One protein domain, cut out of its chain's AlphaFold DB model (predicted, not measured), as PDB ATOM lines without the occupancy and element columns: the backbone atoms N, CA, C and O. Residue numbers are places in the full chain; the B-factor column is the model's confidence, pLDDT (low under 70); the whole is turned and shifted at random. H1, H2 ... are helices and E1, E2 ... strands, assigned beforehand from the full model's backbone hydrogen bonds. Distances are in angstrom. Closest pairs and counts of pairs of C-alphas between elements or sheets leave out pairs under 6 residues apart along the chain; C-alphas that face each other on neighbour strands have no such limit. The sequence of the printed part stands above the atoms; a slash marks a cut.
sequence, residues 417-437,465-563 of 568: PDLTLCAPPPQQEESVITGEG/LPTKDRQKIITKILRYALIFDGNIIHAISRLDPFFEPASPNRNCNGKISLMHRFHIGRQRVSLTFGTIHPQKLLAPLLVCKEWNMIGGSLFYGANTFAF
ATOM      1  N   PRO A 417     -22.944  16.626  41.410       78.88
ATOM      2  CA  PRO A 417     -22.026  15.493  41.200       78.88
ATOM      3  C   PRO A 417     -21.843  15.074  39.735       78.88
ATOM      4  O   PRO A 417     -20.757  14.669  39.331       78.88
ATOM      5  N   ASP A 418     -22.901  15.214  38.937       82.44
ATOM      6  CA  ASP A 418     -22.892  14.896  37.504       82.44
ATOM      7  C   ASP A 418     -22.376  16.038  36.600       82.44
ATOM      8  O   ASP A 418     -22.241  15.845  35.395       82.44
ATOM      9  N   LEU A 419     -22.044  17.211  37.154       83.56
ATOM     10  CA  LEU A 419     -21.482  18.341  36.413       83.56
ATOM     11  C   LEU A 419     -19.998  18.511  36.743       83.56
ATOM     12  O   LEU A 419     -19.633  18.992  37.817       83.56
ATOM     13  N   THR A 420     -19.136  18.182  35.781       84.19
ATOM     14  CA  THR A 420     -17.688  18.396  35.895       84.19
ATOM     15  C   THR A 420     -17.222  19.436  34.881       84.19
ATOM     16  O   THR A 420     -17.153  19.153  33.685       84.19
ATOM     17  N   LEU A 421     -16.859  20.629  35.353       82.94
ATOM     18  CA  LEU A 421     -16.276  21.662  34.494       82.94
ATOM     19  C   LEU A 421     -14.785  21.397  34.252       82.94
ATOM     20  O   LEU A 421     -14.055  21.035  35.177       82.94
ATOM     21  N   CYS A 422     -14.321  21.598  33.021       82.88
ATOM     22  CA  CYS A 422     -12.911  21.472  32.657       82.88
ATOM     23  C   CYS A 422     -12.452  22.587  31.711       82.88
ATOM     24  O   CYS A 422     -13.262  23.244  31.056       82.88
ATOM     25  N   ALA A 423     -11.134  22.766  31.614       82.31
ATOM     26  CA  ALA A 423     -10.536  23.635  30.608       82.31
ATOM     27  C   ALA A 423     -10.887  23.159  29.185       82.31
ATOM     28  O   ALA A 423     -11.083  21.951  28.977       82.31
ATOM     29  N   PRO A 424     -10.991  24.081  28.212       78.69
ATOM     30  CA  PRO A 424     -11.181  23.705  26.820       78.69
ATOM     31  C   PRO A 424      -9.991  22.883  26.299       78.69
ATOM     32  O   PRO A 424      -8.857  23.074  26.743       78.69
ATOM     33  N   PRO A 425     -10.214  21.953  25.356       74.31
ATOM     34  CA  PRO A 425      -9.121  21.317  24.636       74.31
ATOM     35  C   PRO A 425      -8.383  22.361  23.766       74.31
ATOM     36  O   PRO A 425      -9.047  23.207  23.163       74.31
ATOM     37  N   PRO A 426      -7.043  22.272  23.609       68.69
ATOM     38  CA  PRO A 426      -6.229  23.297  22.929       68.69
ATOM     39  C   PRO A 426      -6.708  23.650  21.512       68.69
ATOM     40  O   PRO A 426      -6.674  24.801  21.097       68.69
ATOM     41  N   GLN A 427      -7.244  22.663  20.790       64.44
ATOM     42  CA  GLN A 427      -7.773  22.820  19.429       64.44
ATOM     43  C   GLN A 427      -8.994  23.755  19.360       64.44
ATOM     44  O   GLN A 427      -9.199  24.436  18.359       64.44
ATOM     45  N   GLN A 428      -9.825  23.788  20.408       64.81
ATOM     46  CA  GLN A 428     -10.985  24.685  20.476       64.81
ATOM     47  C   GLN A 428     -10.565  26.107  20.852       64.81
ATOM     48  O   GLN A 428     -11.130  27.066  20.331       64.81
ATOM     49  N   GLU A 429      -9.535  26.245  21.684       62.84
ATOM     50  CA  GLU A 429      -8.970  27.540  22.065       62.84
ATOM     51  C   GLU A 429      -8.287  28.224  20.866       62.84
ATOM     52  O   GLU A 429      -8.564  29.389  20.575       62.84
ATOM     53  N   GLU A 430      -7.504  27.469  20.086       60.12
ATOM     54  CA  GLU A 430      -6.850  27.947  18.860       60.12
ATOM     55  C   GLU A 430      -7.848  28.487  17.825       60.12
ATOM     56  O   GLU A 430      -7.580  29.515  17.206       60.12
ATOM     57  N   SER A 431      -9.025  27.866  17.679       59.34
ATOM     58  CA  SER A 431     -10.040  28.321  16.711       59.34
ATOM     59  C   SER A 431     -10.684  29.669  17.064       59.34
ATOM     60  O   SER A 431     -11.130  30.394  16.174       59.34
ATOM     61  N   VAL A 432     -10.710  30.056  18.345       56.50
ATOM     62  CA  VAL A 432     -11.153  31.398  18.764       56.50
ATOM     63  C   VAL A 432     -10.036  32.424  18.615       56.50
ATOM     64  O   VAL A 432     -10.306  33.548  18.197       56.50
ATOM     65  N   ILE A 433      -8.786  32.038  18.881       58.22
ATOM     66  CA  ILE A 433      -7.619  32.910  18.678       58.22
ATOM     67  C   ILE A 433      -7.453  33.270  17.191       58.22
ATOM     68  O   ILE A 433      -7.101  34.405  16.873       58.22
ATOM     69  N   THR A 434      -7.760  32.350  16.268       55.09
ATOM     70  CA  THR A 434      -7.740  32.606  14.814       55.09
ATOM     71  C   THR A 434      -8.981  33.331  14.286       55.09
ATOM     72  O   THR A 434      -9.017  33.689  13.109       55.09
ATOM     73  N   GLY A 435      -9.988  33.585  15.131       47.41
ATOM     74  CA  GLY A 435     -11.224  34.275  14.751       47.41
ATOM     75  C   GLY A 435     -12.207  33.435  13.924       47.41
ATOM     76  O   GLY A 435     -13.160  33.987  13.379       47.41
ATOM     77  N   GLU A 436     -11.999  32.117  13.828       44.72
ATOM     78  CA  GLU A 436     -12.886  31.185  13.112       44.72
ATOM     79  C   GLU A 436     -13.961  30.555  14.025       44.72
ATOM     80  O   GLU A 436     -14.917  29.945  13.542       44.72
ATOM     81  N   GLY A 437     -13.832  30.713  15.346       43.00
ATOM     82  CA  GLY A 437     -14.764  30.201  16.350       43.00
ATOM     83  C   GLY A 437     -16.011  31.074  16.548       43.00
ATOM     84  O   GLY A 437     -15.937  32.300  16.590       43.00
ATOM     85  N   LEU A 465     -49.986  20.560   6.919       71.69
ATOM     86  CA  LEU A 465     -50.114  19.309   7.663       71.69
ATOM     87  C   LEU A 465     -51.598  18.943   7.867       71.69
ATOM     88  O   LEU A 465     -52.388  19.805   8.257       71.69
ATOM     89  N   PRO A 466     -51.995  17.666   7.681       74.31
ATOM     90  CA  PRO A 466     -53.371  17.232   7.907       74.31
ATOM     91  C   PRO A 466     -53.851  17.586   9.319       74.31
ATOM     92  O   PRO A 466     -53.238  17.171  10.300       74.31
ATOM     93  N   THR A 467     -54.974  18.302   9.438       72.88
ATOM     94  CA  THR A 467     -55.483  18.844  10.716       72.88
ATOM     95  C   THR A 467     -55.614  17.786  11.816       72.88
ATOM     96  O   THR A 467     -55.335  18.072  12.974       72.88
ATOM     97  N   LYS A 468     -55.977  16.546  11.453       76.25
ATOM     98  CA  LYS A 468     -56.133  15.422  12.394       76.25
ATOM     99  C   LYS A 468     -54.815  14.937  13.006       76.25
ATOM    100  O   LYS A 468     -54.811  14.487  14.144       76.25
ATOM    101  N   ASP A 469     -53.709  15.041  12.269       81.69
ATOM    102  CA  ASP A 469     -52.398  14.529  12.688       81.69
ATOM    103  C   ASP A 469     -51.398  15.646  13.016       81.69
ATOM    104  O   ASP A 469     -50.318  15.369  13.533       81.69
ATOM    105  N   ARG A 470     -51.751  16.910  12.753       81.75
ATOM    106  CA  ARG A 470     -50.884  18.087  12.908       81.75
ATOM    107  C   ARG A 470     -50.262  18.176  14.301       81.75
ATOM    108  O   ARG A 470     -49.040  18.190  14.412       81.75
ATOM    109  N   GLN A 471     -51.077  18.132  15.355       83.19
ATOM    110  CA  GLN A 471     -50.581  18.146  16.738       83.19
ATOM    111  C   GLN A 471     -49.694  16.934  17.035       83.19
ATOM    112  O   GLN A 471     -48.635  17.064  17.635       83.19
ATOM    113  N   LYS A 472     -50.075  15.747  16.552       87.00
ATOM    114  CA  LYS A 472     -49.317  14.508  16.764       87.00
ATOM    115  C   LYS A 472     -47.936  14.562  16.103       87.00
ATOM    116  O   LYS A 472     -46.968  14.058  16.670       87.00
ATOM    117  N   ILE A 473     -47.842  15.169  14.921       86.50
ATOM    118  CA  ILE A 473     -46.588  15.390  14.194       86.50
ATOM    119  C   ILE A 473     -45.733  16.435  14.916       86.50
ATOM    120  O   ILE A 473     -44.570  16.154  15.190       86.50
ATOM    121  N   ILE A 474     -46.306  17.587  15.284       86.88
ATOM    122  CA  ILE A 474     -45.605  18.653  16.021       86.88
ATOM    123  C   ILE A 474     -45.041  18.112  17.338       86.88
ATOM    124  O   ILE A 474     -43.846  18.243  17.591       86.88
ATOM    125  N   THR A 475     -45.857  17.412  18.129       90.00
ATOM    126  CA  THR A 475     -45.421  16.769  19.373       90.00
ATOM    127  C   THR A 475     -44.285  15.786  19.120       90.00
ATOM    128  O   THR A 475     -43.308  15.801  19.855       90.00
ATOM    129  N   LYS A 476     -44.352  14.947  18.076       90.19
ATOM    130  CA  LYS A 476     -43.245  14.033  17.747       90.19
ATOM    131  C   LYS A 476     -41.959  14.786  17.411       90.19
ATOM    132  O   LYS A 476     -40.911  14.406  17.918       90.19
ATOM    133  N   ILE A 477     -42.033  15.838  16.596       90.12
ATOM    134  CA  ILE A 477     -40.861  16.648  16.232       90.12
ATOM    135  C   ILE A 477     -40.249  17.287  17.481       90.12
ATOM    136  O   ILE A 477     -39.049  17.165  17.709       90.12
ATOM    137  N   LEU A 478     -41.077  17.913  18.317       90.88
ATOM    138  CA  LEU A 478     -40.631  18.570  19.543       90.88
ATOM    139  C   LEU A 478     -40.069  17.577  20.560       90.88
ATOM    140  O   LEU A 478     -39.065  17.880  21.191       90.88
ATOM    141  N   ARG A 479     -40.640  16.369  20.669       92.25
ATOM    142  CA  ARG A 479     -40.063  15.292  21.486       92.25
ATOM    143  C   ARG A 479     -38.646  14.947  21.032       92.25
ATOM    144  O   ARG A 479     -37.757  14.897  21.866       92.25
ATOM    145  N   TYR A 480     -38.420  14.775  19.728       91.06
ATOM    146  CA  TYR A 480     -37.077  14.499  19.203       91.06
ATOM    147  C   TYR A 480     -36.093  15.659  19.397       91.06
ATOM    148  O   TYR A 480     -34.897  15.418  19.511       91.06
ATOM    149  N   ALA A 481     -36.575  16.902  19.392       90.44
ATOM    150  CA  ALA A 481     -35.719  18.082  19.484       90.44
ATOM    151  C   ALA A 481     -35.400  18.505  20.927       90.44
ATOM    152  O   ALA A 481     -34.343  19.085  21.165       90.44
ATOM    153  N   LEU A 482     -36.321  18.272  21.867       93.44
ATOM    154  CA  LEU A 482     -36.296  18.886  23.196       93.44
ATOM    155  C   LEU A 482     -36.303  17.880  24.351       93.44
ATOM    156  O   LEU A 482     -36.146  18.313  25.486       93.44
ATOM    157  N   ILE A 483     -36.492  16.578  24.112       93.44
ATOM    158  CA  ILE A 483     -36.433  15.563  25.176       93.44
ATOM    159  C   ILE A 483     -35.112  14.805  25.100       93.44
ATOM    160  O   ILE A 483     -34.735  14.279  24.054       93.44
ATOM    161  N   PHE A 484     -34.432  14.731  26.239       92.31
ATOM    162  CA  PHE A 484     -33.126  14.111  26.405       92.31
ATOM    163  C   PHE A 484     -33.230  12.942  27.384       92.31
ATOM    164  O   PHE A 484     -32.747  13.009  28.514       92.31
ATOM    165  N   ASP A 485     -33.869  11.859  26.939       88.19
ATOM    166  CA  ASP A 485     -34.138  10.680  27.767       88.19
ATOM    167  C   ASP A 485     -32.865  10.145  28.444       88.19
ATOM    168  O   ASP A 485     -31.842   9.893  27.800       88.19
ATOM    169  N   GLY A 486     -32.931   9.971  29.767       85.75
ATOM    170  CA  GLY A 486     -31.831   9.453  30.585       85.75
ATOM    171  C   GLY A 486     -30.671  10.428  30.825       85.75
ATOM    172  O   GLY A 486     -29.745  10.082  31.559       85.75
ATOM    173  N   ASN A 487     -30.715  11.638  30.259       91.19
ATOM    174  CA  ASN A 487     -29.722  12.680  30.491       91.19
ATOM    175  C   ASN A 487     -30.269  13.764  31.423       91.19
ATOM    176  O   ASN A 487     -31.434  14.145  31.356       91.19
ATOM    177  N   ILE A 488     -29.394  14.287  32.277       91.50
ATOM    178  CA  ILE A 488     -29.697  15.438  33.126       91.50
ATOM    179  C   ILE A 488     -29.363  16.705  32.341       91.50
ATOM    180  O   ILE A 488     -28.316  16.778  31.694       91.50
ATOM    181  N   ILE A 489     -30.255  17.692  32.389       92.69
ATOM    182  CA  ILE A 489     -30.010  19.025  31.846       92.69
ATOM    183  C   ILE A 489     -29.519  19.918  32.982       92.69
ATOM    184  O   ILE A 489     -30.261  20.260  33.899       92.69
ATOM    185  N   HIS A 490     -28.265  20.329  32.904       91.06
ATOM    186  CA  HIS A 490     -27.691  21.312  33.806       91.06
ATOM    187  C   HIS A 490     -27.986  22.715  33.280       91.06
ATOM    188  O   HIS A 490     -27.539  23.072  32.184       91.06
ATOM    189  N   ALA A 491     -28.730  23.499  34.058       91.06
ATOM    190  CA  ALA A 491     -28.888  24.930  33.838       91.06
ATOM    191  C   ALA A 491     -27.745  25.647  34.562       91.06
ATOM    192  O   ALA A 491     -27.600  25.535  35.773       91.06
ATOM    193  N   ILE A 492     -26.885  26.311  33.796       88.50
ATOM    194  CA  ILE A 492     -25.641  26.883  34.300       88.50
ATOM    195  C   ILE A 492     -25.698  28.397  34.110       88.50
ATOM    196  O   ILE A 492     -25.875  28.869  32.982       88.50
ATOM    197  N   SER A 493     -25.514  29.151  35.195       89.00
ATOM    198  CA  SER A 493     -25.444  30.615  35.177       89.00
ATOM    199  C   SER A 493     -24.186  31.106  35.883       89.00
ATOM    200  O   SER A 493     -24.212  31.457  37.051       89.00
ATOM    201  N   ARG A 494     -23.042  31.114  35.194       88.19
ATOM    202  CA  ARG A 494     -21.758  31.539  35.788       88.19
ATOM    203  C   ARG A 494     -20.777  32.049  34.736       88.19
ATOM    204  O   ARG A 494     -21.021  31.923  33.539       88.19
ATOM    205  N   LEU A 495     -19.683  32.662  35.179       89.19
ATOM    206  CA  LEU A 495     -18.529  32.924  34.313       89.19
ATOM    207  C   LEU A 495     -17.744  31.618  34.103       89.19
ATOM    208  O   LEU A 495     -17.774  30.745  34.969       89.19
ATOM    209  N   ASP A 496     -17.054  31.469  32.972       87.19
ATOM    210  CA  ASP A 496     -16.172  30.315  32.757       87.19
ATOM    211  C   ASP A 496     -14.904  30.486  33.604       87.19
ATOM    212  O   ASP A 496     -14.201  31.479  33.429       87.19
ATOM    213  N   PRO A 497     -14.583  29.570  34.530       85.38
ATOM    214  CA  PRO A 497     -13.399  29.728  35.361       85.38
ATOM    215  C   PRO A 497     -12.087  29.378  34.640       85.38
ATOM    216  O   PRO A 497     -11.019  29.758  35.116       85.38
ATOM    217  N   PHE A 498     -12.143  28.655  33.517       84.38
ATOM    218  CA  PHE A 498     -10.965  28.201  32.772       84.38
ATOM    219  C   PHE A 498     -10.681  29.022  31.514       84.38
ATOM    220  O   PHE A 498      -9.604  28.873  30.944       84.38
ATOM    221  N   PHE A 499     -11.623  29.856  31.071       84.62
ATOM    222  CA  PHE A 499     -11.477  30.660  29.864       84.62
ATOM    223  C   PHE A 499     -11.815  32.126  30.137       84.62
ATOM    224  O   PHE A 499     -12.936  32.459  30.522       84.62
ATOM    225  N   GLU A 500     -10.837  33.003  29.919       86.88
ATOM    226  CA  GLU A 500     -11.020  34.449  30.002       86.88
ATOM    227  C   GLU A 500     -11.572  34.981  28.666       86.88
ATOM    228  O   GLU A 500     -10.934  34.820  27.623       86.88
ATOM    229  N   PRO A 501     -12.761  35.608  28.649       83.12
ATOM    230  CA  PRO A 501     -13.361  36.077  27.408       83.12
ATOM    231  C   PRO A 501     -12.682  37.355  26.903       83.12
ATOM    232  O   PRO A 501     -12.397  38.259  27.673       83.12
ATOM    233  N   ALA A 502     -12.531  37.506  25.583       81.38
ATOM    234  CA  ALA A 502     -11.952  38.718  24.984       81.38
ATOM    235  C   ALA A 502     -12.825  39.984  25.153       81.38
ATOM    236  O   ALA A 502     -12.358  41.107  24.969       81.38
ATOM    237  N   SER A 503     -14.115  39.822  25.467       83.81
ATOM    238  CA  SER A 503     -15.044  40.930  25.692       83.81
ATOM    239  C   SER A 503     -16.053  40.590  26.793       83.81
ATOM    240  O   SER A 503     -16.354  39.410  26.988       83.81
ATOM    241  N   PRO A 504     -16.603  41.585  27.520       85.25
ATOM    242  CA  PRO A 504     -17.551  41.306  28.586       85.25
ATOM    243  C   PRO A 504     -18.827  40.656  28.048       85.25
ATOM    244  O   PRO A 504     -19.478  41.212  27.163       85.25
ATOM    245  N   ASN A 505     -19.214  39.530  28.642       84.31
ATOM    246  CA  ASN A 505     -20.475  38.843  28.359       84.31
ATOM    247  C   ASN A 505     -21.664  39.778  28.594       84.31
ATOM    248  O   ASN A 505     -21.781  40.408  29.653       84.31
ATOM    249  N   ARG A 506     -22.564  39.851  27.610       83.50
ATOM    250  CA  ARG A 506     -23.764  40.689  27.655       83.50
ATOM    251  C   ARG A 506     -25.015  39.867  27.397       83.50
ATOM    252  O   ARG A 506     -25.002  38.933  26.602       83.50
ATOM    253  N   ASN A 507     -26.104  40.241  28.058       81.81
ATOM    254  CA  ASN A 507     -27.428  39.724  27.733       81.81
ATOM    255  C   ASN A 507     -28.004  40.409  26.480       81.81
ATOM    256  O   ASN A 507     -27.420  41.348  25.936       81.81
ATOM    257  N   CYS A 508     -29.187  39.970  26.046       72.94
ATOM    258  CA  CYS A 508     -29.914  40.553  24.913       72.94
ATOM    259  C   CYS A 508     -30.227  42.051  25.074       72.94
ATOM    260  O   CYS A 508     -30.380  42.751  24.078       72.94
ATOM    261  N   ASN A 509     -30.257  42.559  26.309       76.69
ATOM    262  CA  ASN A 509     -30.459  43.975  26.619       76.69
ATOM    263  C   ASN A 509     -29.136  44.765  26.648       76.69
ATOM    264  O   ASN A 509     -29.101  45.907  27.101       76.69
ATOM    265  N   GLY A 510     -28.021  44.150  26.241       78.62
ATOM    266  CA  GLY A 510     -26.695  44.764  26.217       78.62
ATOM    267  C   GLY A 510     -26.066  44.998  27.595       78.62
ATOM    268  O   GLY A 510     -24.988  45.598  27.663       78.62
ATOM    269  N   LYS A 511     -26.704  44.531  28.679       83.75
ATOM    270  CA  LYS A 511     -26.200  44.625  30.057       83.75
ATOM    271  C   LYS A 511     -25.222  43.488  30.334       83.75
ATOM    272  O   LYS A 511     -25.411  42.376  29.846       83.75
ATOM    273  N   ILE A 512     -24.198  43.763  31.140       86.88
ATOM    274  CA  ILE A 512     -23.228  42.751  31.580       86.88
ATOM    275  C   ILE A 512     -23.969  41.657  32.349       86.88
ATOM    276  O   ILE A 512     -24.753  41.963  33.247       86.88
ATOM    277  N   SER A 513     -23.735  40.404  31.971       88.19
ATOM    278  CA  SER A 513     -24.445  39.249  32.520       88.19
ATOM    279  C   SER A 513     -23.528  38.039  32.630       88.19
ATOM    280  O   SER A 513     -22.502  37.957  31.953       88.19
ATOM    281  N   LEU A 514     -23.918  37.095  33.484       89.88
ATOM    282  CA  LEU A 514     -23.329  35.759  33.519       89.88
ATOM    283  C   LEU A 514     -23.643  35.009  32.218       89.88
ATOM    284  O   LEU A 514     -24.534  35.396  31.452       89.88
ATOM    285  N   MET A 515     -22.919  33.920  31.962       86.44
ATOM    286  CA  MET A 515     -23.230  33.047  30.834       86.44
ATOM    287  C   MET A 515     -24.363  32.113  31.240       86.44
ATOM    288  O   MET A 515     -24.189  31.289  32.130       86.44
ATOM    289  N   HIS A 516     -25.507  32.237  30.572       88.06
ATOM    290  CA  HIS A 516     -26.625  31.307  30.722       88.06
ATOM    291  C   HIS A 516     -26.491  30.206  29.672       88.06
ATOM    292  O   HIS A 516     -26.474  30.492  28.466       88.06
ATOM    293  N   ARG A 517     -26.333  28.962  30.125       89.12
ATOM    294  CA  ARG A 517     -25.983  27.815  29.284       89.12
ATOM    295  C   ARG A 517     -26.693  26.545  29.735       89.12
ATOM    296  O   ARG A 517     -26.929  26.352  30.922       89.12
ATOM    297  N   PHE A 518     -26.974  25.666  28.777       91.44
ATOM    298  CA  PHE A 518     -27.414  24.301  29.045       91.44
ATOM    299  C   PHE A 518     -26.280  23.315  28.781       91.44
ATOM    300  O   PHE A 518     -25.635  23.366  27.733       91.44
ATOM    301  N   HIS A 519     -26.067  22.381  29.700       91.25
ATOM    302  CA  HIS A 519     -25.276  21.179  29.447       91.25
ATOM    303  C   HIS A 519     -26.169  19.949  29.584       91.25
ATOM    304  O   HIS A 519     -26.998  19.890  30.482       91.25
ATOM    305  N   ILE A 520     -26.020  18.984  28.679       91.31
ATOM    306  CA  ILE A 520     -26.871  17.796  28.618       91.31
ATOM    307  C   ILE A 520     -25.989  16.571  28.833       91.31
ATOM    308  O   ILE A 520     -25.093  16.302  28.032       91.31
ATOM    309  N   GLY A 521     -26.265  15.824  29.899       88.12
ATOM    310  CA  GLY A 521     -25.531  14.618  30.271       88.12
ATOM    311  C   GLY A 521     -24.576  14.830  31.446       88.12
ATOM    312  O   GLY A 521     -24.673  15.806  32.177       88.12
ATOM    313  N   ARG A 522     -23.680  13.855  31.639       88.44
ATOM    314  CA  ARG A 522     -22.781  13.749  32.810       88.44
ATOM    315  C   ARG A 522     -21.298  13.884  32.459       88.44
ATOM    316  O   ARG A 522     -20.421  13.412  33.181       88.44
ATOM    317  N   GLN A 523     -21.009  14.378  31.259       84.62
ATOM    318  CA  GLN A 523     -19.646  14.403  30.737       84.62
ATOM    319  C   GLN A 523     -18.900  15.634  31.247       84.62
ATOM    320  O   GLN A 523     -19.493  16.633  31.644       84.62
ATOM    321  N   ARG A 524     -17.566  15.565  31.215       84.69
ATOM    322  CA  ARG A 524     -16.749  16.750  31.477       84.69
ATOM    323  C   ARG A 524     -16.986  17.772  30.375       84.69
ATOM    324  O   ARG A 524     -16.963  17.411  29.199       84.69
ATOM    325  N   VAL A 525     -17.197  19.025  30.752       84.88
ATOM    326  CA  VAL A 525     -17.589  20.071  29.810       84.88
ATOM    327  C   VAL A 525     -16.815  21.359  30.061       84.88
ATOM    328  O   VAL A 525     -16.651  21.799  31.197       84.88
ATOM    329  N   SER A 526     -16.347  21.981  28.981       84.88
ATOM    330  CA  SER A 526     -15.891  23.367  29.027       84.88
ATOM    331  C   SER A 526     -17.094  24.292  28.915       84.88
ATOM    332  O   SER A 526     -17.920  24.128  28.015       84.88
ATOM    333  N   LEU A 527     -17.210  25.257  29.825       84.81
ATOM    334  CA  LEU A 527     -18.405  26.085  29.925       84.81
ATOM    335  C   LEU A 527     -18.596  26.962  28.683       84.81
ATOM    336  O   LEU A 527     -19.711  27.065  28.178       84.81
ATOM    337  N   THR A 528     -17.521  27.532  28.147       82.56
ATOM    338  CA  THR A 528     -17.587  28.388  26.955       82.56
ATOM    339  C   THR A 528     -17.831  27.600  25.667       82.56
ATOM    340  O   THR A 528     -18.551  28.080  24.797       82.56
ATOM    341  N   PHE A 529     -17.284  26.389  25.546       79.12
ATOM    342  CA  PHE A 529     -17.203  25.685  24.254       79.12
ATOM    343  C   PHE A 529     -18.072  24.430  24.151       79.12
ATOM    344  O   PHE A 529     -18.504  24.055  23.065       79.12
ATOM    345  N   GLY A 530     -18.318  23.754  25.273       79.00
ATOM    346  CA  GLY A 530     -19.036  22.480  25.326       79.00
ATOM    347  C   GLY A 530     -20.495  22.598  25.766       79.00
ATOM    348  O   GLY A 530     -21.179  21.580  25.879       79.00
ATOM    349  N   THR A 531     -20.977  23.810  26.042       86.12
ATOM    350  CA  THR A 531     -22.361  24.055  26.464       86.12
ATOM    351  C   THR A 531     -23.193  24.689  25.353       86.12
ATOM    352  O   THR A 531     -22.680  25.278  24.402       86.12
ATOM    353  N   ILE A 532     -24.511  24.550  25.460       86.75
ATOM    354  CA  ILE A 532     -25.466  24.984  24.448       86.75
ATOM    355  C   ILE A 532     -26.106  26.299  24.889       86.75
ATOM    356  O   ILE A 532     -26.591  26.442  26.013       86.75
ATOM    357  N   HIS A 533     -26.142  27.271  23.979       86.25
ATOM    358  CA  HIS A 533     -26.840  28.532  24.201       86.25
ATOM    359  C   HIS A 533     -28.367  28.306  24.243       86.25
ATOM    360  O   HIS A 533     -28.896  27.681  23.316       86.25
ATOM    361  N   PRO A 534     -29.111  28.857  25.224       87.88
ATOM    362  CA  PRO A 534     -30.565  28.682  25.317       87.88
ATOM    363  C   PRO A 534     -31.315  29.063  24.036       87.88
ATOM    364  O   PRO A 534     -32.151  28.310  23.566       87.88
ATOM    365  N   GLN A 535     -30.954  30.176  23.401       84.75
ATOM    366  CA  GLN A 535     -31.527  30.651  22.137       84.75
ATOM    367  C   GLN A 535     -31.320  29.670  20.973       84.75
ATOM    368  O   GLN A 535     -32.145  29.636  20.068       84.75
ATOM    369  N   LYS A 536     -30.246  28.869  20.991       86.56
ATOM    370  CA  LYS A 536     -29.972  27.842  19.975       86.56
ATOM    371  C   LYS A 536     -30.779  26.578  20.259       86.56
ATOM    372  O   LYS A 536     -31.424  26.056  19.358       86.56
ATOM    373  N   LEU A 537     -30.790  26.128  21.517       89.06
ATOM    374  CA  LEU A 537     -31.538  24.940  21.944       89.06
ATOM    375  C   LEU A 537     -33.055  25.135  21.816       89.06
ATOM    376  O   LEU A 537     -33.763  24.265  21.322       89.06
ATOM    377  N   LEU A 538     -33.545  26.299  22.243       90.75
ATOM    378  CA  LEU A 538     -34.963  26.642  22.324       90.75
ATOM    379  C   LEU A 538     -35.477  27.367  21.075       90.75
ATOM    380  O   LEU A 538     -36.638  27.771  21.046       90.75
ATOM    381  N   ALA A 539     -34.660  27.491  20.023       89.06
ATOM    382  CA  ALA A 539     -35.080  28.045  18.737       89.06
ATOM    383  C   ALA A 539     -36.395  27.435  18.199       89.06
ATOM    384  O   ALA A 539     -37.221  28.202  17.695       89.06
ATOM    385  N   PRO A 540     -36.676  26.117  18.351       88.56
ATOM    386  CA  PRO A 540     -37.960  25.544  17.939       88.56
ATOM    387  C   PRO A 540     -39.184  26.214  18.584       88.56
ATOM    388  O   PRO A 540     -40.239  26.306  17.961       88.56
ATOM    389  N   LEU A 541     -39.060  26.737  19.807       88.50
ATOM    390  CA  LEU A 541     -40.165  27.381  20.528       88.50
ATOM    391  C   LEU A 541     -40.529  28.761  19.965       88.50
ATOM    392  O   LEU A 541     -41.572  29.312  20.320       88.50
ATOM    393  N   LEU A 542     -39.680  29.327  19.104       86.62
ATOM    394  CA  LEU A 542     -39.883  30.637  18.482       86.62
ATOM    395  C   LEU A 542     -40.645  30.554  17.150       86.62
ATOM    396  O   LEU A 542     -40.962  31.589  16.572       86.62
ATOM    397  N   VAL A 543     -40.958  29.345  16.668       84.75
ATOM    398  CA  VAL A 543     -41.644  29.134  15.382       84.75
ATOM    399  C   VAL A 543     -43.073  29.688  15.409       84.75
ATOM    400  O   VAL A 543     -43.453  30.465  14.536       84.75
ATOM    401  N   CYS A 544     -43.882  29.297  16.399       83.19
ATOM    402  CA  CYS A 544     -45.231  29.830  16.612       83.19
ATOM    403  C   CYS A 544     -45.725  29.559  18.044       83.19
ATOM    404  O   CYS A 544     -45.126  28.778  18.785       83.19
ATOM    405  N   LYS A 545     -46.859  30.167  18.427       86.25
ATOM    406  CA  LYS A 545     -47.455  30.010  19.771       86.25
ATOM    407  C   LYS A 545     -47.740  28.550  20.140       86.25
ATOM    408  O   LYS A 545     -47.526  28.158  21.277       86.25
ATOM    409  N   GLU A 546     -48.193  27.740  19.188       85.94
ATOM    410  CA  GLU A 546     -48.488  26.321  19.429       85.94
ATOM    411  C   GLU A 546     -47.220  25.507  19.712       85.94
ATOM    412  O   GLU A 546     -47.202  24.705  20.643       85.94
ATOM    413  N   TRP A 547     -46.138  25.752  18.962       90.12
ATOM    414  CA  TRP A 547     -44.834  25.133  19.224       90.12
ATOM    415  C   TRP A 547     -44.270  25.561  20.572       90.12
ATOM    416  O   TRP A 547     -43.699  24.736  21.276       90.12
ATOM    417  N   ASN A 548     -44.463  26.826  20.945       90.81
ATOM    418  CA  ASN A 548     -44.064  27.330  22.250       90.81
ATOM    419  C   ASN A 548     -44.806  26.603  23.384       90.81
ATOM    420  O   ASN A 548     -44.166  26.056  24.276       90.81
ATOM    421  N   MET A 549     -46.136  26.506  23.294       91.75
ATOM    422  CA  MET A 549     -46.967  25.838  24.303       91.75
ATOM    423  C   MET A 549     -46.631  24.349  24.444       91.75
ATOM    424  O   MET A 549     -46.359  23.872  25.547       91.75
ATOM    425  N   ILE A 550     -46.617  23.605  23.332       90.06
ATOM    426  CA  ILE A 550     -46.337  22.161  23.351       90.06
ATOM    427  C   ILE A 550     -44.874  21.918  23.729       90.06
ATOM    428  O   ILE A 550     -44.575  21.102  24.596       90.06
ATOM    429  N   GLY A 551     -43.953  22.630  23.085       92.31
ATOM    430  CA  GLY A 551     -42.521  22.416  23.240       92.31
ATOM    431  C   GLY A 551     -42.006  22.856  24.602       92.31
ATOM    432  O   GLY A 551     -41.190  22.147  25.174       92.31
ATOM    433  N   GLY A 552     -42.515  23.959  25.155       92.81
ATOM    434  CA  GLY A 552     -42.206  24.390  26.517       92.81
ATOM    435  C   GLY A 552     -42.675  23.367  27.548       92.81
ATOM    436  O   GLY A 552     -41.892  22.967  28.407       92.81
ATOM    437  N   SER A 553     -43.904  22.860  27.400       92.25
ATOM    438  CA  SER A 553     -44.443  21.811  28.279       92.25
ATOM    439  C   SER A 553     -43.614  20.525  28.213       92.25
ATOM    440  O   SER A 553     -43.317  19.925  29.241       92.25
ATOM    441  N   LEU A 554     -43.188  20.108  27.013       93.56
ATOM    442  CA  LEU A 554     -42.321  18.937  26.849       93.56
ATOM    443  C   LEU A 554     -40.918  19.181  27.412       93.56
ATOM    444  O   LEU A 554     -40.397  18.330  28.123       93.56
ATOM    445  N   PHE A 555     -40.307  20.329  27.115       94.75
ATOM    446  CA  PHE A 555     -38.940  20.628  27.530       94.75
ATOM    447  C   PHE A 555     -38.823  20.728  29.053       94.75
ATOM    448  O   PHE A 555     -37.949  20.085  29.624       94.75
ATOM    449  N   TYR A 556     -39.711  21.476  29.710       92.69
ATOM    450  CA  TYR A 556     -39.658  21.664  31.161       92.69
ATOM    451  C   TYR A 556     -40.331  20.537  31.952       92.69
ATOM    452  O   TYR A 556     -39.937  20.286  33.084       92.69
ATOM    453  N   GLY A 557     -41.318  19.845  31.372       91.12
ATOM    454  CA  GLY A 557     -42.074  18.798  32.064       91.12
ATOM    455  C   GLY A 557     -41.537  17.375  31.888       91.12
ATOM    456  O   GLY A 557     -41.760  16.544  32.760       91.12
ATOM    457  N   ALA A 558     -40.850  17.067  30.779       92.06
ATOM    458  CA  ALA A 558     -40.378  15.704  30.495       92.06
ATOM    459  C   ALA A 558     -38.874  15.491  30.736       92.06
ATOM    460  O   ALA A 558     -38.423  14.348  30.740       92.06
ATOM    461  N   ASN A 559     -38.093  16.558  30.925       94.19
ATOM    462  CA  ASN A 559     -36.665  16.456  31.222       94.19
ATOM    463  C   ASN A 559     -36.379  16.626  32.713       94.19
ATOM    464  O   ASN A 559     -37.107  17.299  33.436       94.19
ATOM    465  N   THR A 560     -35.260  16.056  33.160       93.06
ATOM    466  CA  THR A 560     -34.737  16.272  34.515       93.06
ATOM    467  C   THR A 560     -33.730  17.416  34.502       93.06
ATOM    468  O   THR A 560     -32.715  17.333  33.808       93.06
ATOM    469  N   PHE A 561     -33.992  18.462  35.287       92.25
ATOM    470  CA  PHE A 561     -33.093  19.604  35.440       92.25
ATOM    471  C   PHE A 561     -32.289  19.504  36.732       92.25
ATOM    472  O   PHE A 561     -32.809  19.087  37.765       92.25
ATOM    473  N   ALA A 562     -31.029  19.922  36.673       89.00
ATOM    474  CA  ALA A 562     -30.175  20.073  37.839       89.00
ATOM    475  C   ALA A 562     -29.619  21.498  37.906       89.00
ATOM    476  O   ALA A 562     -29.035  21.996  36.940       89.00
ATOM    477  N   PHE A 563     -29.762  22.101  39.082       85.12
ATOM    478  CA  PHE A 563     -29.217  23.405  39.444       85.12
ATOM    479  C   PHE A 563     -28.120  23.164  40.482       85.12
ATOM    480  O   PHE A 563     -28.338  22.442  41.458       85.12
TER     481      PHE A 563
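Overview. This is residues 417 to 437 and 465 to 563 of the 568 residues of an uncharacterized protein of Gibberella intermedia (UniProt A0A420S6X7). A small three-stranded sheet lies between the two ends of an elongated model: at one end H2 and H5 pack together at a steep angle with H4 on H5, and at the other H1 is separate from the other named elements. The printed part has 120 residues, under half of them in named elements, in the order H1, H2, E1, E2, H3, H4, H5, E3. The sheet is mixed, in the order E2, E1, E3, and the class is mixed, helices and strands. The whole is loose, with a radius of gyration of the C-alphas of 16.9 A and spans of 52 by 33 by 25 A.

Arrangement. E1, residues 488 to 494, and E2, residues 515 to 520, form an antiparallel hairpin, with N 492 and O 517 2.9 A apart. E3, residues 560 to 562, is parallel to E1, with N 489 and O 560 2.9 A apart. H3, residues 534 to 537, only grazes the sheet. H2, residues 470 to 482, and H5, residues 545 to 558, touch at a steep tilt of 49 degrees, the same way; their closest C-alphas, Leu 482 and Phe 555, are 5.4 A apart. H5 touches H4, residues 539 to 542, with residues 547 to 552 alone; the closest C-alphas, Leu 541 and Asn 548, are 4.3 A apart. H1, residues 426 to 433, is apart from H2 and E1, for instance. Every O i to N i+4 pair is within hydrogen-bond range in H2 and H5, and 2 of 4 in H1; H3 and H4 are too short for one.

Along the chain. H1 spans 10.6 A from C-alpha 426 at (-6.229, 23.297, 22.929). H2 spans 17.9 A, E1 18.1 A, E2 15.8 A and H5 19.2 A. E3 ends at C-alpha 562, (-30.175, 20.073, 37.839).

Size, cuts and confidence. Residues 438 to 464 are not printed, a gap of 38.0 A between C-alphas 437 and 465. The links E1 to E2 and E2 to H3 are long. Residues 426 to 437 have pLDDT under 70.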